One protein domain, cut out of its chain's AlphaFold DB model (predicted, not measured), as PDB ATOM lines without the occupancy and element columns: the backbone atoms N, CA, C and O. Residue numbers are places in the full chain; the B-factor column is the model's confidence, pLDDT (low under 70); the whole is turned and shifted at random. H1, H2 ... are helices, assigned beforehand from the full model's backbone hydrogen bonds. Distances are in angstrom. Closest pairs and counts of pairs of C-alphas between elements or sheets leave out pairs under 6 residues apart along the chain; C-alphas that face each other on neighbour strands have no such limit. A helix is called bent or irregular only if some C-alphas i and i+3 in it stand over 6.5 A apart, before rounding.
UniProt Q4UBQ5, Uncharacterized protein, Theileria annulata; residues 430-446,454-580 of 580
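What this domain is: This is residues 430 to 446 and 454 to 580 of the 580 residues of an uncharacterized protein of Theileria annulata (UniProt Q4UBQ5). A rounded cluster of helices is built round one long, kinked helix, H3, which runs through the middle. H6 lies beside H3, while the hairpin of H7 and H8 packs on it through H8, which crosses H3 steeply; H1, H2 and H4 are short helices further out, and residues 502 to 519 run along the outside from H5 to H6. The printed part has 144 residues with eight named helices, H1 to H8 in order, and no named strand, class all helix. It is compact, with a radius of gyration of the C-alphas of 14.5 A and spans of 37 by 36 by 29 A.

How they stand to each other: H1, residues 430 to 437, and H2, residues 441 to 446, touch only at the corner, the C-alphas of Ile 436 and Val 444 being closest at 4.9 A. H3, residues 460 to 481, is the hub, touching four helices. With its residues 472 to 475 alone it touches H1, closest C-alphas Ile 436 and Arg 472 at 7.2 A, a shallow tilt of 20 degrees, the same way. H4, residues 488 to 494, forms a helical hairpin with H3, which it only just touches, with 3 pairs of C-alphas within 8 A, the closest being Leu 475 and Leu 491 at 7.5 A. H6, residues 520 to 541, touches H3, closest C-alphas Asn 460 and Gln 540 at 6.2 A, a shallow tilt of 19 degrees, opposite ways. H7, residues 543 to 558, touches H5, residues 498 to 501, closest C-alphas Leu 499 and Val 557 at 6.9 A. H8, residues 565 to 577, forms a helical hairpin with H7, closest C-alphas Asn 554 and Phe 571 at 6.7 A, a shallow tilt of 11 degrees. H1 and H6 are apart. In H1, H2, H6, H7 and H8 every O i to N i+4 pair is within hydrogen-bond range; H3 has 13 of 18, H4 has 2 of 3, and H5 is too short for such a pair.

Where its parts are: H1 begins at C-alpha 430 (143.416, 161.031, 161.558). H3, 29.5 A long, has a kink of 40 degrees near residue 467 and is irregular, C-alphas 461 and 464 being 7.2 A apart. H6 is 31.4 A long, H7 22.3 A and H8 18.4 A, ending at C-alpha 577 (126.017, 145.819, 150.869).

The domain as a whole: The C-alphas farthest apart, Pro 459 and Gly 485, are 39.8 A apart. Residues 447 to 453 are not printed; C-alphas 446 and 454 are 11.9 A apart across this cut. The link from H5 to H6 is long, with 18 residues. The mean pLDDT of the printed part is 78.7, and 28 residues are under 70, among them 483 to 495 and 509 to 515.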
ATOM      1  N   GLU A 430     144.074 159.950 160.810       89.31
ATOM      2  CA  GLU A 430     143.416 161.031 161.558       89.31
ATOM      3  C   GLU A 430     142.869 162.121 160.636       89.31
ATOM      4  O   GLU A 430     141.693 162.476 160.733       89.31
ATOM      5  N   LEU A 431     143.679 162.600 159.689       90.50
ATOM      6  CA  LEU A 431     143.240 163.597 158.720       90.50
ATOM      7  C   LEU A 431     142.132 163.051 157.809       90.50
ATOM      8  O   LEU A 431     141.098 163.699 157.648       90.50
ATOM      9  N   THR A 432     142.319 161.869 157.213       90.81
ATOM     10  CA  THR A 432     141.337 161.269 156.295       90.81
ATOM     11  C   THR A 432     140.009 161.012 156.986       90.81
ATOM     12  O   THR A 432     138.946 161.315 156.449       90.81
ATOM     13  N   PHE A 433     140.056 160.479 158.197       91.56
ATOM     14  CA  PHE A 433     138.872 160.189 158.977       91.56
ATOM     15  C   PHE A 433     138.191 161.448 159.501       91.56
ATOM     16  O   PHE A 433     136.973 161.524 159.401       91.56
ATOM     17  N   GLY A 434     138.938 162.470 159.928       88.69
ATOM     18  CA  GLY A 434     138.364 163.781 160.237       88.69
ATOM     19  C   GLY A 434     137.659 164.411 159.028       88.69
ATOM     20  O   GLY A 434     136.580 164.989 159.156       88.69
ATOM     21  N   CYS A 435     138.214 164.230 157.824       88.69
ATOM     22  CA  CYS A 435     137.571 164.650 156.578       88.69
ATOM     23  C   CYS A 435     136.268 163.882 156.304       88.69
ATOM     24  O   CYS A 435     135.283 164.491 155.888       88.69
ATOM     25  N   ILE A 436     136.222 162.571 156.563       90.19
ATOM     26  CA  ILE A 436     134.988 161.781 156.430       90.19
ATOM     27  C   ILE A 436     133.945 162.212 157.467       90.19
ATOM     28  O   ILE A 436     132.774 162.382 157.126       90.19
ATOM     29  N   ASP A 437     134.377 162.437 158.704       86.25
ATOM     30  CA  ASP A 437     133.525 162.831 159.824       86.25
ATOM     31  C   ASP A 437     132.903 164.230 159.616       86.25
ATOM     32  O   ASP A 437     131.846 164.524 160.175       86.25
ATOM     33  N   SER A 438     133.487 165.070 158.743       82.50
ATOM     34  CA  SER A 438     132.879 166.338 158.304       82.50
ATOM     35  C   SER A 438     131.532 166.155 157.597       82.50
ATOM     36  O   SER A 438     130.728 167.086 157.578       82.50
ATOM     37  N   LEU A 439     131.299 164.976 157.004       81.06
ATOM     38  CA  LEU A 439     130.128 164.632 156.197       81.06
ATOM     39  C   LEU A 439     129.793 165.679 155.114       81.06
ATOM     40  O   LEU A 439     128.635 165.812 154.694       81.06
ATOM     41  N   GLU A 440     130.800 166.364 154.573       84.44
ATOM     42  CA  GLU A 440     130.653 167.141 153.347       84.44
ATOM     43  C   GLU A 440     130.769 166.211 152.121       84.44
ATOM     44  O   GLU A 440     131.805 165.561 151.949       84.44
ATOM     45  N   PRO A 441     129.755 166.135 151.230       84.81
ATOM     46  CA  PRO A 441     129.701 165.123 150.170       84.81
ATOM     47  C   PRO A 441     130.962 165.014 149.309       84.81
ATOM     48  O   PRO A 441     131.449 163.915 149.040       84.81
ATOM     49  N   LYS A 442     131.499 166.160 148.880       86.69
ATOM     50  CA  LYS A 442     132.675 166.225 148.012       86.69
ATOM     51  C   LYS A 442     133.925 165.717 148.734       86.69
ATOM     52  O   LYS A 442     134.633 164.869 148.197       86.69
ATOM     53  N   ILE A 443     134.140 166.171 149.967       86.94
ATOM     54  CA  ILE A 443     135.270 165.759 150.807       86.94
ATOM     55  C   ILE A 443     135.196 164.264 151.121       86.94
ATOM     56  O   ILE A 443     136.214 163.581 151.044       86.94
ATOM     57  N   VAL A 444     134.005 163.732 151.421       89.69
ATOM     58  CA  VAL A 444     133.809 162.297 151.683       89.69
ATOM     59  C   VAL A 444     134.206 161.460 150.471       89.69
ATOM     60  O   VAL A 444     134.962 160.503 150.621       89.69
ATOM     61  N   MET A 445     133.755 161.820 149.267       90.25
ATOM     62  CA  MET A 445     134.128 161.090 148.049       90.25
ATOM     63  C   MET A 445     135.643 161.107 147.814       90.25
ATOM     64  O   MET A 445     136.232 160.063 147.532       90.25
ATOM     65  N   ILE A 446     136.285 162.266 147.982       90.56
ATOM     66  CA  ILE A 446     137.740 162.405 147.830       90.56
ATOM     67  C   ILE A 446     138.481 161.588 148.894       90.56
ATOM     68  O   ILE A 446     139.436 160.892 148.569       90.56
ATOM     69  N   LEU A 454     145.451 154.770 149.407       86.81
ATOM     70  CA  LEU A 454     146.257 154.530 150.602       86.81
ATOM     71  C   LEU A 454     146.465 153.032 150.827       86.81
ATOM     72  O   LEU A 454     147.612 152.589 150.804       86.81
ATOM     73  N   PHE A 455     145.381 152.262 150.976       83.56
ATOM     74  CA  PHE A 455     145.447 150.828 151.250       83.56
ATOM     75  C   PHE A 455     146.198 150.053 150.166       83.56
ATOM     76  O   PHE A 455     146.905 149.118 150.519       83.56
ATOM     77  N   GLU A 456     146.143 150.451 148.890       82.62
ATOM     78  CA  GLU A 456     146.910 149.795 147.819       82.62
ATOM     79  C   GLU A 456     148.428 149.764 148.098       82.62
ATOM     80  O   GLU A 456     149.096 148.790 147.744       82.62
ATOM     81  N   TYR A 457     148.967 150.791 148.768       79.06
ATOM     82  CA  TYR A 457     150.400 150.917 149.069       79.06
ATOM     83  C   TYR A 457     150.783 150.487 150.498       79.06
ATOM     84  O   TYR A 457     151.961 150.593 150.848       79.06
ATOM     85  N   LEU A 458     149.842 150.021 151.334       73.06
ATOM     86  CA  LEU A 458     150.135 149.686 152.737       73.06
ATOM     87  C   LEU A 458     150.534 148.222 152.962       73.06
ATOM     88  O   LEU A 458     150.022 147.327 152.288       73.06
ATOM     89  N   PRO A 459     151.400 147.950 153.959       68.62
ATOM     90  CA  PRO A 459     151.640 146.599 154.453       68.62
ATOM     91  C   PRO A 459     150.389 145.977 155.089       68.62
ATOM     92  O   PRO A 459     149.585 146.665 155.720       68.62
ATOM     93  N   ASN A 460     150.311 144.642 155.054       67.94
ATOM     94  CA  ASN A 460     149.256 143.853 155.710       67.94
ATOM     95  C   ASN A 460     149.157 144.077 157.233       67.94
ATOM     96  O   ASN A 460     148.165 143.698 157.848       67.94
ATOM     97  N   ASP A 461     150.159 144.689 157.863       65.06
ATOM     98  CA  ASP A 461     150.147 144.967 159.299       65.06
ATOM     99  C   ASP A 461     149.355 146.240 159.650       65.06
ATOM    100  O   ASP A 461     149.034 146.450 160.814       65.06
ATOM    101  N   CYS A 462     148.960 147.065 158.669       70.38
ATOM    102  CA  CYS A 462     148.099 148.243 158.872       70.38
ATOM    103  C   CYS A 462     146.612 147.889 159.073       70.38
ATOM    104  O   CYS A 462     145.756 148.765 159.198       70.38
ATOM    105  N   MET A 463     146.283 146.599 159.130       69.12
ATOM    106  CA  MET A 463     144.910 146.095 159.141       69.12
ATOM    107  C   MET A 463     144.154 146.325 160.450       69.12
ATOM    108  O   MET A 463     142.932 146.184 160.491       69.12
ATOM    109  N   TYR A 464     144.841 146.755 161.508       78.00
ATOM    110  CA  TYR A 464     144.201 147.177 162.752       78.00
ATOM    111  C   TYR A 464     143.309 148.424 162.583       78.00
ATOM    112  O   TYR A 464     142.404 148.622 163.389       78.00
ATOM    113  N   TYR A 465     143.476 149.209 161.507       85.06
ATOM    114  CA  TYR A 465     142.567 150.313 161.152       85.06
ATOM    115  C   TYR A 465     141.254 149.849 160.495       85.06
ATOM    116  O   TYR A 465     140.387 150.673 160.205       85.06
ATOM    117  N   PHE A 466     141.048 148.546 160.255       85.31
ATOM    118  CA  PHE A 466     139.814 148.062 159.621       85.31
ATOM    119  C   PHE A 466     138.557 148.457 160.408       85.31
ATOM    120  O   PHE A 466     137.564 148.888 159.822       85.31
ATOM    121  N   GLN A 467     138.611 148.360 161.739       85.94
ATOM    122  CA  GLN A 467     137.500 148.740 162.611       85.94
ATOM    123  C   GLN A 467     137.158 150.234 162.474       85.94
ATOM    124  O   GLN A 467     135.982 150.601 162.431       85.94
ATOM    125  N   ASP A 468     138.177 151.084 162.335       89.75
ATOM    126  CA  ASP A 468     138.058 152.518 162.075       89.75
ATOM    127  C   ASP A 468     137.401 152.824 160.724       89.75
ATOM    128  O   ASP A 468     136.489 153.656 160.668       89.75
ATOM    129  N   CYS A 469     137.808 152.137 159.652       89.19
ATOM    130  CA  CYS A 469     137.185 152.268 158.333       89.19
ATOM    131  C   CYS A 469     135.719 151.822 158.354       89.19
ATOM    132  O   CYS A 469     134.834 152.554 157.907       89.19
ATOM    133  N   TYR A 470     135.452 150.640 158.915       87.00
ATOM    134  CA  TYR A 470     134.111 150.061 158.972       87.00
ATOM    135  C   TYR A 470     133.140 150.961 159.753       87.00
ATOM    136  O   TYR A 470     132.020 151.218 159.311       87.00
ATOM    137  N   SER A 471     133.608 151.544 160.859       85.62
ATOM    138  CA  SER A 471     132.850 152.502 161.676       85.62
ATOM    139  C   SER A 471     132.420 153.753 160.905       85.62
ATOM    140  O   SER A 471     131.320 154.265 161.117       85.62
ATOM    141  N   ARG A 472     133.245 154.227 159.967       89.25
ATOM    142  CA  ARG A 472     132.952 155.397 159.122       89.25
ATOM    143  C   ARG A 472     132.098 155.054 157.911       89.25
ATOM    144  O   ARG A 472     131.255 155.856 157.514       89.25
ATOM    145  N   PHE A 473     132.204 153.834 157.389       89.38
ATOM    146  CA  PHE A 473     131.242 153.327 156.409       89.38
ATOM    147  C   PHE A 473     129.817 153.292 156.963       89.38
ATOM    148  O   PHE A 473     128.872 153.599 156.236       89.38
ATOM    149  N   ILE A 474     129.664 153.014 158.261       84.19
ATOM    150  CA  ILE A 474     128.377 153.113 158.953       84.19
ATOM    151  C   ILE A 474     127.845 154.544 158.967       84.19
ATOM    152  O   ILE A 474     126.684 154.760 158.612       84.19
ATOM    153  N   LEU A 475     128.691 155.525 159.289       83.62
ATOM    154  CA  LEU A 475     128.306 156.938 159.241       83.62
ATOM    155  C   LEU A 475     127.846 157.355 157.842       83.62
ATOM    156  O   LEU A 475     126.763 157.921 157.687       83.62
ATOM    157  N   ILE A 476     128.636 157.020 156.822       87.56
ATOM    158  CA  ILE A 476     128.340 157.322 155.418       87.56
ATOM    159  C   ILE A 476     127.014 156.679 155.000       87.56
ATOM    160  O   ILE A 476     126.167 157.337 154.390       87.56
ATOM    161  N   TYR A 477     126.787 155.415 155.367       85.75
ATOM    162  CA  TYR A 477     125.545 154.720 155.048       85.75
ATOM    163  C   TYR A 477     124.328 155.408 155.671       85.75
ATOM    164  O   TYR A 477     123.353 155.718 154.978       85.75
ATOM    165  N   VAL A 478     124.384 155.698 156.972       80.19
ATOM    166  CA  VAL A 478     123.292 156.376 157.679       80.19
ATOM    167  C   VAL A 478     123.034 157.758 157.075       80.19
ATOM    168  O   VAL A 478     121.876 158.128 156.849       80.19
ATOM    169  N   LYS A 479     124.095 158.504 156.750       80.56
ATOM    170  CA  LYS A 479     123.967 159.888 156.299       80.56
ATOM    171  C   LYS A 479     123.505 160.033 154.855       80.56
ATOM    172  O   LYS A 479     122.649 160.876 154.600       80.56
ATOM    173  N   TYR A 480     124.040 159.226 153.943       82.50
ATOM    174  CA  TYR A 480     123.870 159.420 152.499       82.50
ATOM    175  C   TYR A 480     123.110 158.298 151.794       82.50
ATOM    176  O   TYR A 480     122.510 158.523 150.744       82.50
ATOM    177  N   LEU A 481     123.155 157.074 152.325       80.19
ATOM    178  CA  LEU A 481     122.665 155.893 151.610       80.19
ATOM    179  C   LEU A 481     121.337 155.363 152.148       80.19
ATOM    180  O   LEU A 481     120.609 154.709 151.404       80.19
ATOM    181  N   SER A 482     120.980 155.653 153.396       76.31
ATOM    182  CA  SER A 482     119.703 155.217 153.958       76.31
ATOM    183  C   SER A 482     118.554 156.161 153.564       76.31
ATOM    184  O   SER A 482     118.606 157.370 153.773       76.31
ATOM    185  N   ASN A 483     117.488 155.592 152.990       64.38
ATOM    186  CA  ASN A 483     116.267 156.323 152.614       64.38
ATOM    187  C   ASN A 483     115.292 156.508 153.793       64.38
ATOM    188  O   ASN A 483     114.272 157.180 153.666       64.38
ATOM    189  N   GLU A 484     115.572 155.896 154.941       62.78
ATOM    190  CA  GLU A 484     114.678 155.904 156.097       62.78
ATOM    191  C   GLU A 484     114.982 157.140 156.958       62.78
ATOM    192  O   GLU A 484     116.110 157.340 157.407       62.78
ATOM    193  N   GLY A 485     113.994 158.019 157.148       54.28
ATOM    194  CA  GLY A 485     114.117 159.302 157.865       54.28
ATOM    195  C   GLY A 485     114.460 159.211 159.358       54.28
ATOM    196  O   GLY A 485     114.737 160.233 159.969       54.28
ATOM    197  N   ASN A 486     114.477 158.009 159.942       57.28
ATOM    198  CA  ASN A 486     114.454 157.796 161.396       57.28
ATOM    199  C   ASN A 486     115.794 157.319 162.000       57.28
ATOM    200  O   ASN A 486     115.799 156.785 163.111       57.28
ATOM    201  N   PHE A 487     116.914 157.467 161.282       61.00
ATOM    202  CA  PHE A 487     118.247 157.044 161.747       61.00
ATOM    203  C   PHE A 487     119.102 158.176 162.351       61.00
ATOM    204  O   PHE A 487     120.224 157.918 162.779       61.00
ATOM    205  N   GLU A 488     118.603 159.415 162.438       55.81
ATOM    206  CA  GLU A 488     119.320 160.504 163.131       55.81
ATOM    207  C   GLU A 488     119.518 160.202 164.628       55.81
ATOM    208  O   GLU A 488     120.628 160.352 165.135       55.81
ATOM    209  N   ASP A 489     118.508 159.637 165.301       56.66
ATOM    210  CA  ASP A 489     118.636 159.131 166.679       56.66
ATOM    211  C   ASP A 489     119.670 157.996 166.797       56.66
ATOM    212  O   ASP A 489     120.240 157.762 167.863       56.66
ATOM    213  N   SER A 490     119.930 157.274 165.700       61.09
ATOM    214  CA  SER A 490     120.888 156.171 165.667       61.09
ATOM    215  C   SER A 490     122.335 156.657 165.646       61.09
ATOM    216  O   SER A 490     123.163 155.982 166.239       61.09
ATOM    217  N   LEU A 491     122.650 157.829 165.076       61.09
ATOM    218  CA  LEU A 491     124.002 158.415 165.152       61.09
ATOM    219  C   LEU A 491     124.413 158.707 166.603       61.09
ATOM    220  O   LEU A 491     125.473 158.267 167.039       61.09
ATOM    221  N   ASN A 492     123.521 159.323 167.383       63.16
ATOM    222  CA  ASN A 492     123.755 159.620 168.805       63.16
ATOM    223  C   ASN A 492     123.850 158.359 169.689       63.16
ATOM    224  O   ASN A 492     124.367 158.410 170.806       63.16
ATOM    225  N   ASN A 493     123.305 157.230 169.225       65.31
ATOM    226  CA  ASN A 493     123.416 155.938 169.906       65.31
ATOM    227  C   ASN A 493     124.625 155.123 169.427       65.31
ATOM    228  O   ASN A 493     125.150 154.333 170.205       65.31
ATOM    229  N   LEU A 494     125.089 155.329 168.189       69.81
ATOM    230  CA  LEU A 494     126.304 154.711 167.658       69.81
ATOM    231  C   LEU A 494     127.517 155.135 168.493       69.81
ATOM    232  O   LEU A 494     128.247 154.268 168.954       69.81
ATOM    233  N   GLU A 495     127.658 156.423 168.816       67.50
ATOM    234  CA  GLU A 495     128.756 156.934 169.662       67.50
ATOM    235  C   GLU A 495     128.846 156.275 171.052       67.50
ATOM    236  O   GLU A 495     129.908 156.277 171.669       67.50
ATOM    237  N   LYS A 496     127.747 155.696 171.552       73.50
ATOM    238  CA  LYS A 496     127.689 155.037 172.869       73.50
ATOM    239  C   LYS A 496     128.115 153.569 172.839       73.50
ATOM    240  O   LYS A 496     128.205 152.956 173.904       73.50
ATOM    241  N   LEU A 497     128.340 152.985 171.661       75.81
ATOM    242  CA  LEU A 497     128.789 151.598 171.550       75.81
ATOM    243  C   LEU A 497     130.274 151.482 171.901       75.81
ATOM    244  O   LEU A 497     131.100 152.307 171.506       75.81
ATOM    245  N   ASN A 498     130.641 150.375 172.541       75.38
ATOM    246  CA  ASN A 498     132.032 150.059 172.863       75.38
ATOM    247  C   ASN A 498     132.925 149.944 171.621       75.38
ATOM    248  O   ASN A 498     134.121 150.221 171.701       75.38
ATOM    249  N   LEU A 499     132.345 149.596 170.465       79.69
ATOM    250  CA  LEU A 499     133.035 149.598 169.174       79.69
ATOM    251  C   LEU A 499     133.722 150.946 168.895       79.69
ATOM    252  O   LEU A 499     134.880 150.958 168.484       79.69
ATOM    253  N   TYR A 500     133.026 152.059 169.152       77.12
ATOM    254  CA  TYR A 500     133.527 153.411 168.894       77.12
ATOM    255  C   TYR A 500     134.530 153.877 169.957       77.12
ATOM    256  O   TYR A 500     135.503 154.567 169.646       77.12
ATOM    257  N   ASN A 501     134.362 153.426 171.204       74.56
ATOM    258  CA  ASN A 501     135.328 153.684 172.277       74.56
ATOM    259  C   ASN A 501     136.700 153.058 171.988       74.56
ATOM    260  O   ASN A 501     137.725 153.645 172.341       74.56
ATOM    261  N   ASN A 502     136.723 151.910 171.312       80.88
ATOM    262  CA  ASN A 502     137.940 151.152 171.016       80.88
ATOM    263  C   ASN A 502     138.609 151.529 169.685       80.88
ATOM    264  O   ASN A 502     139.599 150.899 169.319       80.88
ATOM    265  N   LEU A 503     138.106 152.544 168.973       86.50
ATOM    266  CA  LEU A 503     138.741 153.025 167.745       86.50
ATOM    267  C   LEU A 503     140.105 153.636 168.026       86.50
ATOM    268  O   LEU A 503     140.307 154.300 169.056       86.50
ATOM    269  N   ILE A 504     141.005 153.420 167.072       87.06
ATOM    270  CA  ILE A 504     142.375 153.917 167.117       87.06
ATOM    271  C   ILE A 504     142.365 155.412 166.837       87.06
ATOM    272  O   ILE A 504     142.915 156.183 167.620       87.06
ATOM    273  N   VAL A 505     141.650 155.824 165.790       87.69
ATOM    274  CA  VAL A 505     141.355 157.225 165.514       87.69
ATOM    275  C   VAL A 505     139.964 157.531 166.041       87.69
ATOM    276  O   VAL A 505     138.958 156.997 165.559       87.69
ATOM    277  N   LYS A 506     139.884 158.423 167.030       86.75
ATOM    278  CA  LYS A 506     138.603 158.779 167.644       86.75
ATOM    279  C   LYS A 506     137.641 159.369 166.619       86.75
ATOM    280  O   LYS A 506     138.017 160.179 165.779       86.75
ATOM    281  N   LEU A 507     136.397 158.910 166.698       82.69
ATOM    282  CA  LEU A 507     135.301 159.415 165.890       82.69
ATOM    283  C   LEU A 507     134.899 160.804 166.393       82.69
ATOM    284  O   LEU A 507     134.691 160.975 167.594       82.69
ATOM    285  N   LEU A 508     134.763 161.772 165.489       74.31
ATOM    286  CA  LEU A 508     134.345 163.134 165.823       74.31
ATOM    287  C   LEU A 508     133.095 163.509 165.026       74.31
ATOM    288  O   LEU A 508     133.162 164.266 164.063       74.31
ATOM    289  N   VAL A 509     131.928 162.999 165.423       65.38
ATOM    290  CA  VAL A 509     130.675 163.380 164.758       65.38
ATOM    291  C   VAL A 509     130.136 164.654 165.395       65.38
ATOM    292  O   VAL A 509     129.874 164.724 166.591       65.38
ATOM    293  N   THR A 510     129.935 165.698 164.592       61.34
ATOM    294  CA  THR A 510     129.193 166.875 165.066       61.34
ATOM    295  C   THR A 510     127.690 166.560 165.153       61.34
ATOM    296  O   THR A 510     127.071 166.290 164.120       61.34
ATOM    297  N   PRO A 511     127.058 166.646 166.341       50.34
ATOM    298  CA  PRO A 511     125.735 166.061 166.611       50.34
ATOM    299  C   PRO A 511     124.532 166.743 165.919       50.34
ATOM    300  O   PRO A 511     123.384 166.378 166.171       50.34
ATOM    301  N   HIS A 512     124.743 167.725 165.033       52.16
ATOM    302  CA  HIS A 512     123.668 168.546 164.448       52.16
ATOM    303  C   HIS A 512     123.760 168.779 162.933       52.16
ATOM    304  O   HIS A 512     123.112 169.684 162.402       52.16
ATOM    305  N   GLN A 513     124.539 167.988 162.200       58.84
ATOM    306  CA  GLN A 513     124.597 168.159 160.749       58.84
ATOM    307  C   GLN A 513     123.301 167.668 160.097       58.84
ATOM    308  O   GLN A 513     122.845 166.564 160.383       58.84
ATOM    309  N   LYS A 514     122.706 168.453 159.193       61.78
ATOM    310  CA  LYS A 514     121.526 168.028 158.417       61.78
ATOM    311  C   LYS A 514     121.893 166.913 157.444       61.78
ATOM    312  O   LYS A 514     123.028 166.814 156.989       61.78
ATOM    313  N   ARG A 515     120.937 166.041 157.125       66.50
ATOM    314  CA  ARG A 515     121.104 165.046 156.058       66.50
ATOM    315  C   ARG A 515     121.363 165.750 154.721       66.50
ATOM    316  O   ARG A 515     120.612 166.651 154.351       66.50
ATOM    317  N   HIS A 516     122.406 165.339 154.007       70.06
ATOM    318  CA  HIS A 516     122.658 165.809 152.646       70.06
ATOM    319  C   HIS A 516     121.860 164.952 151.666       70.06
ATOM    320  O   HIS A 516     121.959 163.726 151.686       70.06
ATOM    321  N   VAL A 517     121.063 165.597 150.815       71.12
ATOM    322  CA  VAL A 517     120.366 164.920 149.718       71.12
ATOM    323  C   VAL A 517     121.327 164.854 148.539       71.12
ATOM    324  O   VAL A 517     121.602 165.873 147.911       71.12
ATOM    325  N   LEU A 518     121.871 163.666 148.292       80.19
ATOM    326  CA  LEU A 518     122.693 163.375 147.121       80.19
ATOM    327  C   LEU A 518     121.817 162.904 145.964       80.19
ATOM    328  O   LEU A 518     120.791 162.257 146.192       80.19
ATOM    329  N   ASP A 519     122.249 163.178 144.738       84.62
ATOM    330  CA  ASP A 519     121.655 162.544 143.563       84.62
ATOM    331  C   ASP A 519     122.060 161.058 143.457       84.62
ATOM    332  O   ASP A 519     122.987 160.580 144.122       84.62
ATOM    333  N   ASP A 520     121.349 160.297 142.623       84.38
ATOM    334  CA  ASP A 520     121.603 158.861 142.462       84.38
ATOM    335  C   ASP A 520     123.012 158.563 141.918       84.38
ATOM    336  O   ASP A 520     123.584 157.517 142.227       84.38
ATOM    337  N   VAL A 521     123.607 159.477 141.144       87.25
ATOM    338  CA  VAL A 521     124.961 159.311 140.595       87.25
ATOM    339  C   VAL A 521     125.991 159.381 141.721       87.25
ATOM    340  O   VAL A 521     126.812 158.475 141.856       87.25
ATOM    341  N   GLN A 522     125.908 160.400 142.572       87.44
ATOM    342  CA  GLN A 522     126.767 160.592 143.739       87.44
ATOM    343  C   GLN A 522     126.617 159.445 144.745       87.44
ATOM    344  O   GLN A 522     127.612 158.930 145.256       87.44
ATOM    345  N   ARG A 523     125.386 158.980 144.997       85.62
ATOM    346  CA  ARG A 523     125.144 157.824 145.880       85.62
ATOM    347  C   ARG A 523     125.800 156.556 145.349       85.62
ATOM    348  O   ARG A 523     126.470 155.853 146.104       85.62
ATOM    349  N   ASN A 524     125.646 156.279 144.054       87.94
ATOM    350  CA  ASN A 524     126.274 155.126 143.414       87.94
ATOM    351  C   ASN A 524     127.805 155.221 143.432       87.94
ATOM    352  O   ASN A 524     128.469 154.211 143.654       87.94
ATOM    353  N   GLN A 525     128.370 156.421 143.263       90.38
ATOM    354  CA  GLN A 525     129.813 156.651 143.379       90.38
ATOM    355  C   GLN A 525     130.334 156.366 144.792       90.38
ATOM    356  O   GLN A 525     131.338 155.673 144.932       90.38
ATOM    357  N   ILE A 526     129.643 156.831 145.838       90.06
ATOM    358  CA  ILE A 526     130.018 156.539 147.230       90.06
ATOM    359  C   ILE A 526     129.993 155.030 147.493       90.06
ATOM    360  O   ILE A 526     130.969 154.488 148.007       90.06
ATOM    361  N   ILE A 527     128.916 154.339 147.098       89.38
ATOM    362  CA  ILE A 527     128.809 152.878 147.249       89.38
ATOM    363  C   ILE A 527     129.962 152.179 146.527       89.38
ATOM    364  O   ILE A 527     130.580 151.274 147.084       89.38
ATOM    365  N   TYR A 528     130.258 152.599 145.297       91.12
ATOM    366  CA  TYR A 528     131.341 152.041 144.499       91.12
ATOM    367  C   TYR A 528     132.710 152.215 145.176       91.12
ATOM    368  O   TYR A 528     133.450 151.242 145.302       91.12
ATOM    369  N   LEU A 529     133.023 153.409 145.689       91.88
ATOM    370  CA  LEU A 529     134.286 153.669 146.390       91.88
ATOM    371  C   LEU A 529     134.407 152.856 147.687       91.88
ATOM    372  O   LEU A 529     135.450 152.260 147.937       91.88
ATOM    373  N   MET A 530     133.337 152.769 148.487       91.12
ATOM    374  CA  MET A 530     133.321 151.936 149.699       91.12
ATOM    375  C   MET A 530     133.586 150.459 149.369       91.12
ATOM    376  O   MET A 530     134.372 149.806 150.054       91.12
ATOM    377  N   LYS A 531     132.967 149.942 148.297       89.56
ATOM    378  CA  LYS A 531     133.209 148.576 147.812       89.56
ATOM    379  C   LYS A 531     134.656 148.374 147.372       89.56
ATOM    380  O   LYS A 531     135.253 147.378 147.757       89.56
ATOM    381  N   ASN A 532     135.238 149.314 146.630       90.88
ATOM    382  CA  ASN A 532     136.633 149.214 146.193       90.88
ATOM    383  C   ASN A 532     137.610 149.151 147.372       90.88
ATOM    384  O   ASN A 532     138.495 148.298 147.378       90.88
ATOM    385  N   VAL A 533     137.433 150.007 148.385       89.38
ATOM    386  CA  VAL A 533     138.271 149.973 149.596       89.38
ATOM    387  C   VAL A 533     138.197 148.594 150.259       89.38
ATOM    388  O   VAL A 533     139.223 148.021 150.619       89.38
ATOM    389  N   LEU A 534     136.996 148.020 150.370       86.44
ATOM    390  CA  LEU A 534     136.811 146.687 150.940       86.44
ATOM    391  C   LEU A 534     137.407 145.576 150.083       86.44
ATOM    392  O   LEU A 534     137.980 144.651 150.644       86.44
ATOM    393  N   GLU A 535     137.317 145.655 148.759       87.44
ATOM    394  CA  GLU A 535     137.943 144.678 147.863       87.44
ATOM    395  C   GLU A 535     139.475 144.712 147.962       87.44
ATOM    396  O   GLU A 535     140.116 143.659 147.967       87.44
ATOM    397  N   ILE A 536     140.082 145.893 148.119       86.75
ATOM    398  CA  ILE A 536     141.528 146.016 148.376       86.75
ATOM    399  C   ILE A 536     141.885 145.366 149.715       86.75
ATOM    400  O   ILE A 536     142.795 144.537 149.776       86.75
ATOM    401  N   ILE A 537     141.118 145.667 150.765       84.44
ATOM    402  CA  ILE A 537     141.285 145.057 152.089       84.44
ATOM    403  C   ILE A 537     141.103 143.530 152.023       84.44
ATOM    404  O   ILE A 537     141.912 142.783 152.574       84.44
ATOM    405  N   LYS A 538     140.085 143.044 151.303       85.12
ATOM    406  CA  LYS A 538     139.810 141.618 151.065       85.12
ATOM    407  C   LYS A 538     140.984 140.946 150.369       85.12
ATOM    408  O   LYS A 538     141.382 139.852 150.759       85.12
ATOM    409  N   LYS A 539     141.555 141.593 149.352       85.12
ATOM    410  CA  LYS A 539     142.723 141.095 148.620       85.12
ATOM    411  C   LYS A 539     143.964 141.003 149.512       85.12
ATOM    412  O   LYS A 539     144.750 140.078 149.331       85.12
ATOM    413  N   GLN A 540     144.135 141.927 150.458       80.12
ATOM    414  CA  GLN A 540     145.263 141.929 151.398       80.12
ATOM    415  C   GLN A 540     145.113 140.900 152.526       80.12
ATOM    416  O   GLN A 540     146.079 140.211 152.853       80.12
ATOM    417  N   LEU A 541     143.913 140.765 153.099       78.12
ATOM    418  CA  LEU A 541     143.637 139.872 154.233       78.12
ATOM    419  C   LEU A 541     143.264 138.438 153.850       78.12
ATOM    420  O   LEU A 541     143.448 137.519 154.644       78.12
ATOM    421  N   GLY A 542     142.682 138.251 152.670       81.06
ATOM    422  CA  GLY A 542     141.916 137.056 152.342       81.06
ATOM    423  C   GLY A 542     140.464 137.136 152.828       81.06
ATOM    424  O   GLY A 542     140.130 137.743 153.847       81.06
ATOM    425  N   GLU A 543     139.577 136.486 152.076       84.06
ATOM    426  CA  GLU A 543     138.127 136.521 152.290       84.06
ATOM    427  C   GLU A 543     137.696 135.957 153.649       84.06
ATOM    428  O   GLU A 543     136.828 136.531 154.302       84.06
ATOM    429  N   SER A 544     138.326 134.874 154.111       83.50
ATOM    430  CA  SER A 544     138.013 134.268 155.410       83.50
ATOM    431  C   SER A 544     138.269 135.233 156.564       83.50
ATOM    432  O   SER A 544     137.402 135.429 157.407       83.50
ATOM    433  N   THR A 545     139.425 135.898 156.567       82.38
ATOM    434  CA  THR A 545     139.830 136.802 157.647       82.38
ATOM    435  C   THR A 545     138.988 138.072 157.667       82.38
ATOM    436  O   THR A 545     138.617 138.544 158.740       82.38
ATOM    437  N   LEU A 546     138.634 138.607 156.493       82.56
ATOM    438  CA  LEU A 546     137.708 139.734 156.405       82.56
ATOM    439  C   LEU A 546     136.326 139.368 156.968       82.56
ATOM    440  O   LEU A 546     135.769 140.117 157.770       82.56
ATOM    441  N   ASN A 547     135.796 138.203 156.589       83.62
ATOM    442  CA  ASN A 547     134.508 137.726 157.086       83.62
ATOM    443  C   ASN A 547     134.529 137.506 158.604       83.62
ATOM    444  O   ASN A 547     133.580 137.901 159.279       83.62
ATOM    445  N   ASP A 548     135.616 136.955 159.151       83.62
ATOM    446  CA  ASP A 548     135.788 136.770 160.594       83.62
ATOM    447  C   ASP A 548     135.823 138.112 161.345       83.62
ATOM    448  O   ASP A 548     135.206 138.249 162.404       83.62
ATOM    449  N   LEU A 549     136.496 139.129 160.792       81.31
ATOM    450  CA  LEU A 549     136.537 140.477 161.370       81.31
ATOM    451  C   LEU A 549     135.162 141.149 161.353       81.31
ATOM    452  O   LEU A 549     134.738 141.693 162.373       81.31
ATOM    453  N   ILE A 550     134.445 141.087 160.226       82.88
ATOM    454  CA  ILE A 550     133.083 141.627 160.114       82.88
ATOM    455  C   ILE A 550     132.147 140.898 161.083       82.88
ATOM    456  O   ILE A 550     131.378 141.536 161.803       82.88
ATOM    457  N   PHE A 551     132.236 139.568 161.151       84.00
ATOM    458  CA  PHE A 551     131.447 138.764 162.078       84.00
ATOM    459  C   PHE A 551     131.720 139.152 163.532       84.00
ATOM    460  O   PHE A 551     130.778 139.341 164.304       84.00
ATOM    461  N   LYS A 552     132.994 139.322 163.896       83.62
ATOM    462  CA  LYS A 552     133.393 139.758 165.234       83.62
ATOM    463  C   LYS A 552     132.815 141.133 165.569       83.62
ATOM    464  O   LYS A 552     132.167 141.262 166.600       83.62
ATOM    465  N   ILE A 553     132.964 142.117 164.679       81.31
ATOM    466  CA  ILE A 553     132.407 143.466 164.863       81.31
ATOM    467  C   ILE A 553     130.885 143.403 165.063       81.31
ATOM    468  O   ILE A 553     130.360 143.985 166.010       81.31
ATOM    469  N   ASN A 554     130.173 142.653 164.217       81.06
ATOM    470  CA  ASN A 554     128.720 142.495 164.322       81.06
ATOM    471  C   ASN A 554     128.298 141.804 165.628       81.06
ATOM    472  O   ASN A 554     127.314 142.202 166.252       81.06
ATOM    473  N   SER A 555     129.040 140.780 166.056       82.56
ATOM    474  CA  SER A 555     128.813 140.089 167.328       82.56
ATOM    475  C   SER A 555     129.045 141.017 168.520       82.56
ATOM    476  O   SER A 555     128.230 141.044 169.442       82.56
ATOM    477  N   ASP A 556     130.123 141.800 168.504       80.94
ATOM    478  CA  ASP A 556     130.460 142.737 169.576       80.94
ATOM    479  C   ASP A 556     129.376 143.814 169.725       80.94
ATOM    480  O   ASP A 556     128.957 144.117 170.840       80.94
ATOM    481  N   VAL A 557     128.835 144.318 168.610       80.88
ATOM    482  CA  VAL A 557     127.713 145.270 168.621       80.88
ATOM    483  C   VAL A 557     126.428 144.619 169.125       80.88
ATOM    484  O   VAL A 557     125.717 145.227 169.918       80.88
ATOM    485  N   LYS A 558     126.131 143.378 168.723       82.25
ATOM    486  CA  LYS A 558     124.947 142.635 169.189       82.25
ATOM    487  C   LYS A 558     124.950 142.374 170.694       82.25
ATOM    488  O   LYS A 558     123.887 142.306 171.304       82.25
ATOM    489  N   ASN A 559     126.133 142.221 171.279       82.88
ATOM    490  CA  ASN A 559     126.300 141.989 172.709       82.88
ATOM    491  C   ASN A 559     126.447 143.294 173.514       82.88
ATOM    492  O   ASN A 559     126.550 143.237 174.740       82.88
ATOM    493  N   ASP A 560     126.459 144.459 172.858       80.50
ATOM    494  CA  ASP A 560     126.585 145.751 173.525       80.50
ATOM    495  C   ASP A 560     125.242 146.174 174.156       80.50
ATOM    496  O   ASP A 560     124.224 146.224 173.453       80.50
ATOM    497  N   PRO A 561     125.202 146.517 175.459       76.62
ATOM    498  CA  PRO A 561     123.972 146.918 176.146       76.62
ATOM    499  C   PRO A 561     123.373 148.233 175.624       76.62
ATOM    500  O   PRO A 561     122.203 148.508 175.884       76.62
ATOM    501  N   ASN A 562     124.148 149.041 174.893       74.62
ATOM    502  CA  ASN A 562     123.692 150.279 174.265       74.62
ATOM    503  C   ASN A 562     123.211 150.069 172.817       74.62
ATOM    504  O   ASN A 562     122.819 151.033 172.155       74.62
ATOM    505  N   SER A 563     123.242 148.833 172.302       73.75
ATOM    506  CA  SER A 563     122.758 148.526 170.957       73.75
ATOM    507  C   SER A 563     121.229 148.540 170.889       73.75
ATOM    508  O   SER A 563     120.527 148.036 171.763       73.75
ATOM    509  N   SER A 564     120.694 149.151 169.831       75.38
ATOM    510  CA  SER A 564     119.259 149.136 169.529       75.38
ATOM    511  C   SER A 564     118.977 148.246 168.319       75.38
ATOM    512  O   SER A 564     119.839 148.117 167.448       75.38
ATOM    513  N   ASP A 565     117.758 147.715 168.188       74.38
ATOM    514  CA  ASP A 565     117.347 146.933 167.005       74.38
ATOM    515  C   ASP A 565     117.601 147.688 165.687       74.38
ATOM    516  O   ASP A 565     117.997 147.105 164.679       74.38
ATOM    517  N   ARG A 566     117.442 149.019 165.700       73.31
ATOM    518  CA  ARG A 566     117.743 149.884 164.548       73.31
ATOM    519  C   ARG A 566     119.236 149.943 164.239       73.31
ATOM    520  O   ARG A 566     119.613 149.947 163.072       73.31
ATOM    521  N   THR A 567     120.072 149.987 165.273       73.50
ATOM    522  CA  THR A 567     121.531 149.923 165.146       73.50
ATOM    523  C   THR A 567     121.935 148.597 164.508       73.50
ATOM    524  O   THR A 567     122.668 148.599 163.528       73.50
ATOM    525  N   LEU A 568     121.388 147.476 164.980       76.12
ATOM    526  CA  LEU A 568     121.677 146.149 164.427       76.12
ATOM    527  C   LEU A 568     121.257 146.031 162.956       76.12
ATOM    528  O   LEU A 568     122.040 145.558 162.134       76.12
ATOM    529  N   ALA A 569     120.089 146.569 162.591       76.25
ATOM    530  CA  ALA A 569     119.629 146.596 161.203       76.25
ATOM    531  C   ALA A 569     120.563 147.394 160.267       76.25
ATOM    532  O   ALA A 569     120.700 147.047 159.095       76.25
ATOM    533  N   ILE A 570     121.220 148.454 160.757       77.62
ATOM    534  CA  ILE A 570     122.221 149.199 159.974       77.62
ATOM    535  C   ILE A 570     123.447 148.319 159.697       77.62
ATOM    536  O   ILE A 570     123.876 148.225 158.546       77.62
ATOM    537  N   PHE A 571     123.981 147.654 160.724       78.50
ATOM    538  CA  PHE A 571     125.144 146.768 160.592       78.50
ATOM    539  C   PHE A 571     124.857 145.577 159.668       78.50
ATOM    540  O   PHE A 571     125.691 145.235 158.829       78.50
ATOM    541  N   GLU A 572     123.658 144.994 159.740       77.94
ATOM    542  CA  GLU A 572     123.224 143.948 158.808       77.94
ATOM    543  C   GLU A 572     123.143 144.467 157.368       77.94
ATOM    544  O   GLU A 572     123.700 143.847 156.464       77.94
ATOM    545  N   LYS A 573     122.520 145.631 157.131       77.06
ATOM    546  CA  LYS A 573     122.410 146.217 155.780       77.06
ATOM    547  C   LYS A 573     123.770 146.560 155.173       77.06
ATOM    548  O   LYS A 573     123.969 146.364 153.979       77.06
ATOM    549  N   ILE A 574     124.702 147.051 155.982       75.69
ATOM    550  CA  ILE A 574     126.085 147.324 155.580       75.69
ATOM    551  C   ILE A 574     126.810 146.018 155.278       75.69
ATOM    552  O   ILE A 574     127.418 145.894 154.224       75.69
ATOM    553  N   SER A 575     126.670 145.005 156.130       73.25
ATOM    554  CA  SER A 575     127.228 143.677 155.865       73.25
ATOM    555  C   SER A 575     126.705 143.091 154.545       73.25
ATOM    556  O   SER A 575     127.489 142.548 153.779       73.25
ATOM    557  N   ILE A 576     125.414 143.267 154.236       73.94
ATOM    558  CA  ILE A 576     124.789 142.825 152.975       73.94
ATOM    559  C   ILE A 576     125.281 143.642 151.775       73.94
ATOM    560  O   ILE A 576     125.532 143.075 150.715       73.94
ATOM    561  N   LEU A 577     125.453 144.961 151.922       66.38
ATOM    562  CA  LEU A 577     126.017 145.819 150.869       66.38
ATOM    563  C   LEU A 577     127.409 145.362 150.409       66.38
ATOM    564  O   LEU A 577     127.825 145.730 149.308       66.38
ATOM    565  N   PHE A 578     128.098 144.583 151.244       62.06
ATOM    566  CA  PHE A 578     129.482 144.158 151.074       62.06
ATOM    567  C   PHE A 578     129.667 142.639 150.983       62.06
ATOM    568  O   PHE A 578     130.803 142.171 150.960       62.06
ATOM    569  N   GLN A 579     128.580 141.867 150.907       61.25
ATOM    570  CA  GLN A 579     128.659 140.470 150.486       61.25
ATOM    571  C   GLN A 579     128.871 140.409 148.960       61.25
ATOM    572  O   GLN A 579     128.305 141.249 148.251       61.25
ATOM    573  N   PRO A 580     129.721 139.485 148.470       44.78
ATOM    574  CA  PRO A 580     130.087 139.393 147.055       44.78
ATOM    575  C   PRO A 580     128.903 139.122 146.122       44.78
ATOM    576  O   PRO A 580     127.970 138.386 146.526       44.78
TER     577      PRO A 580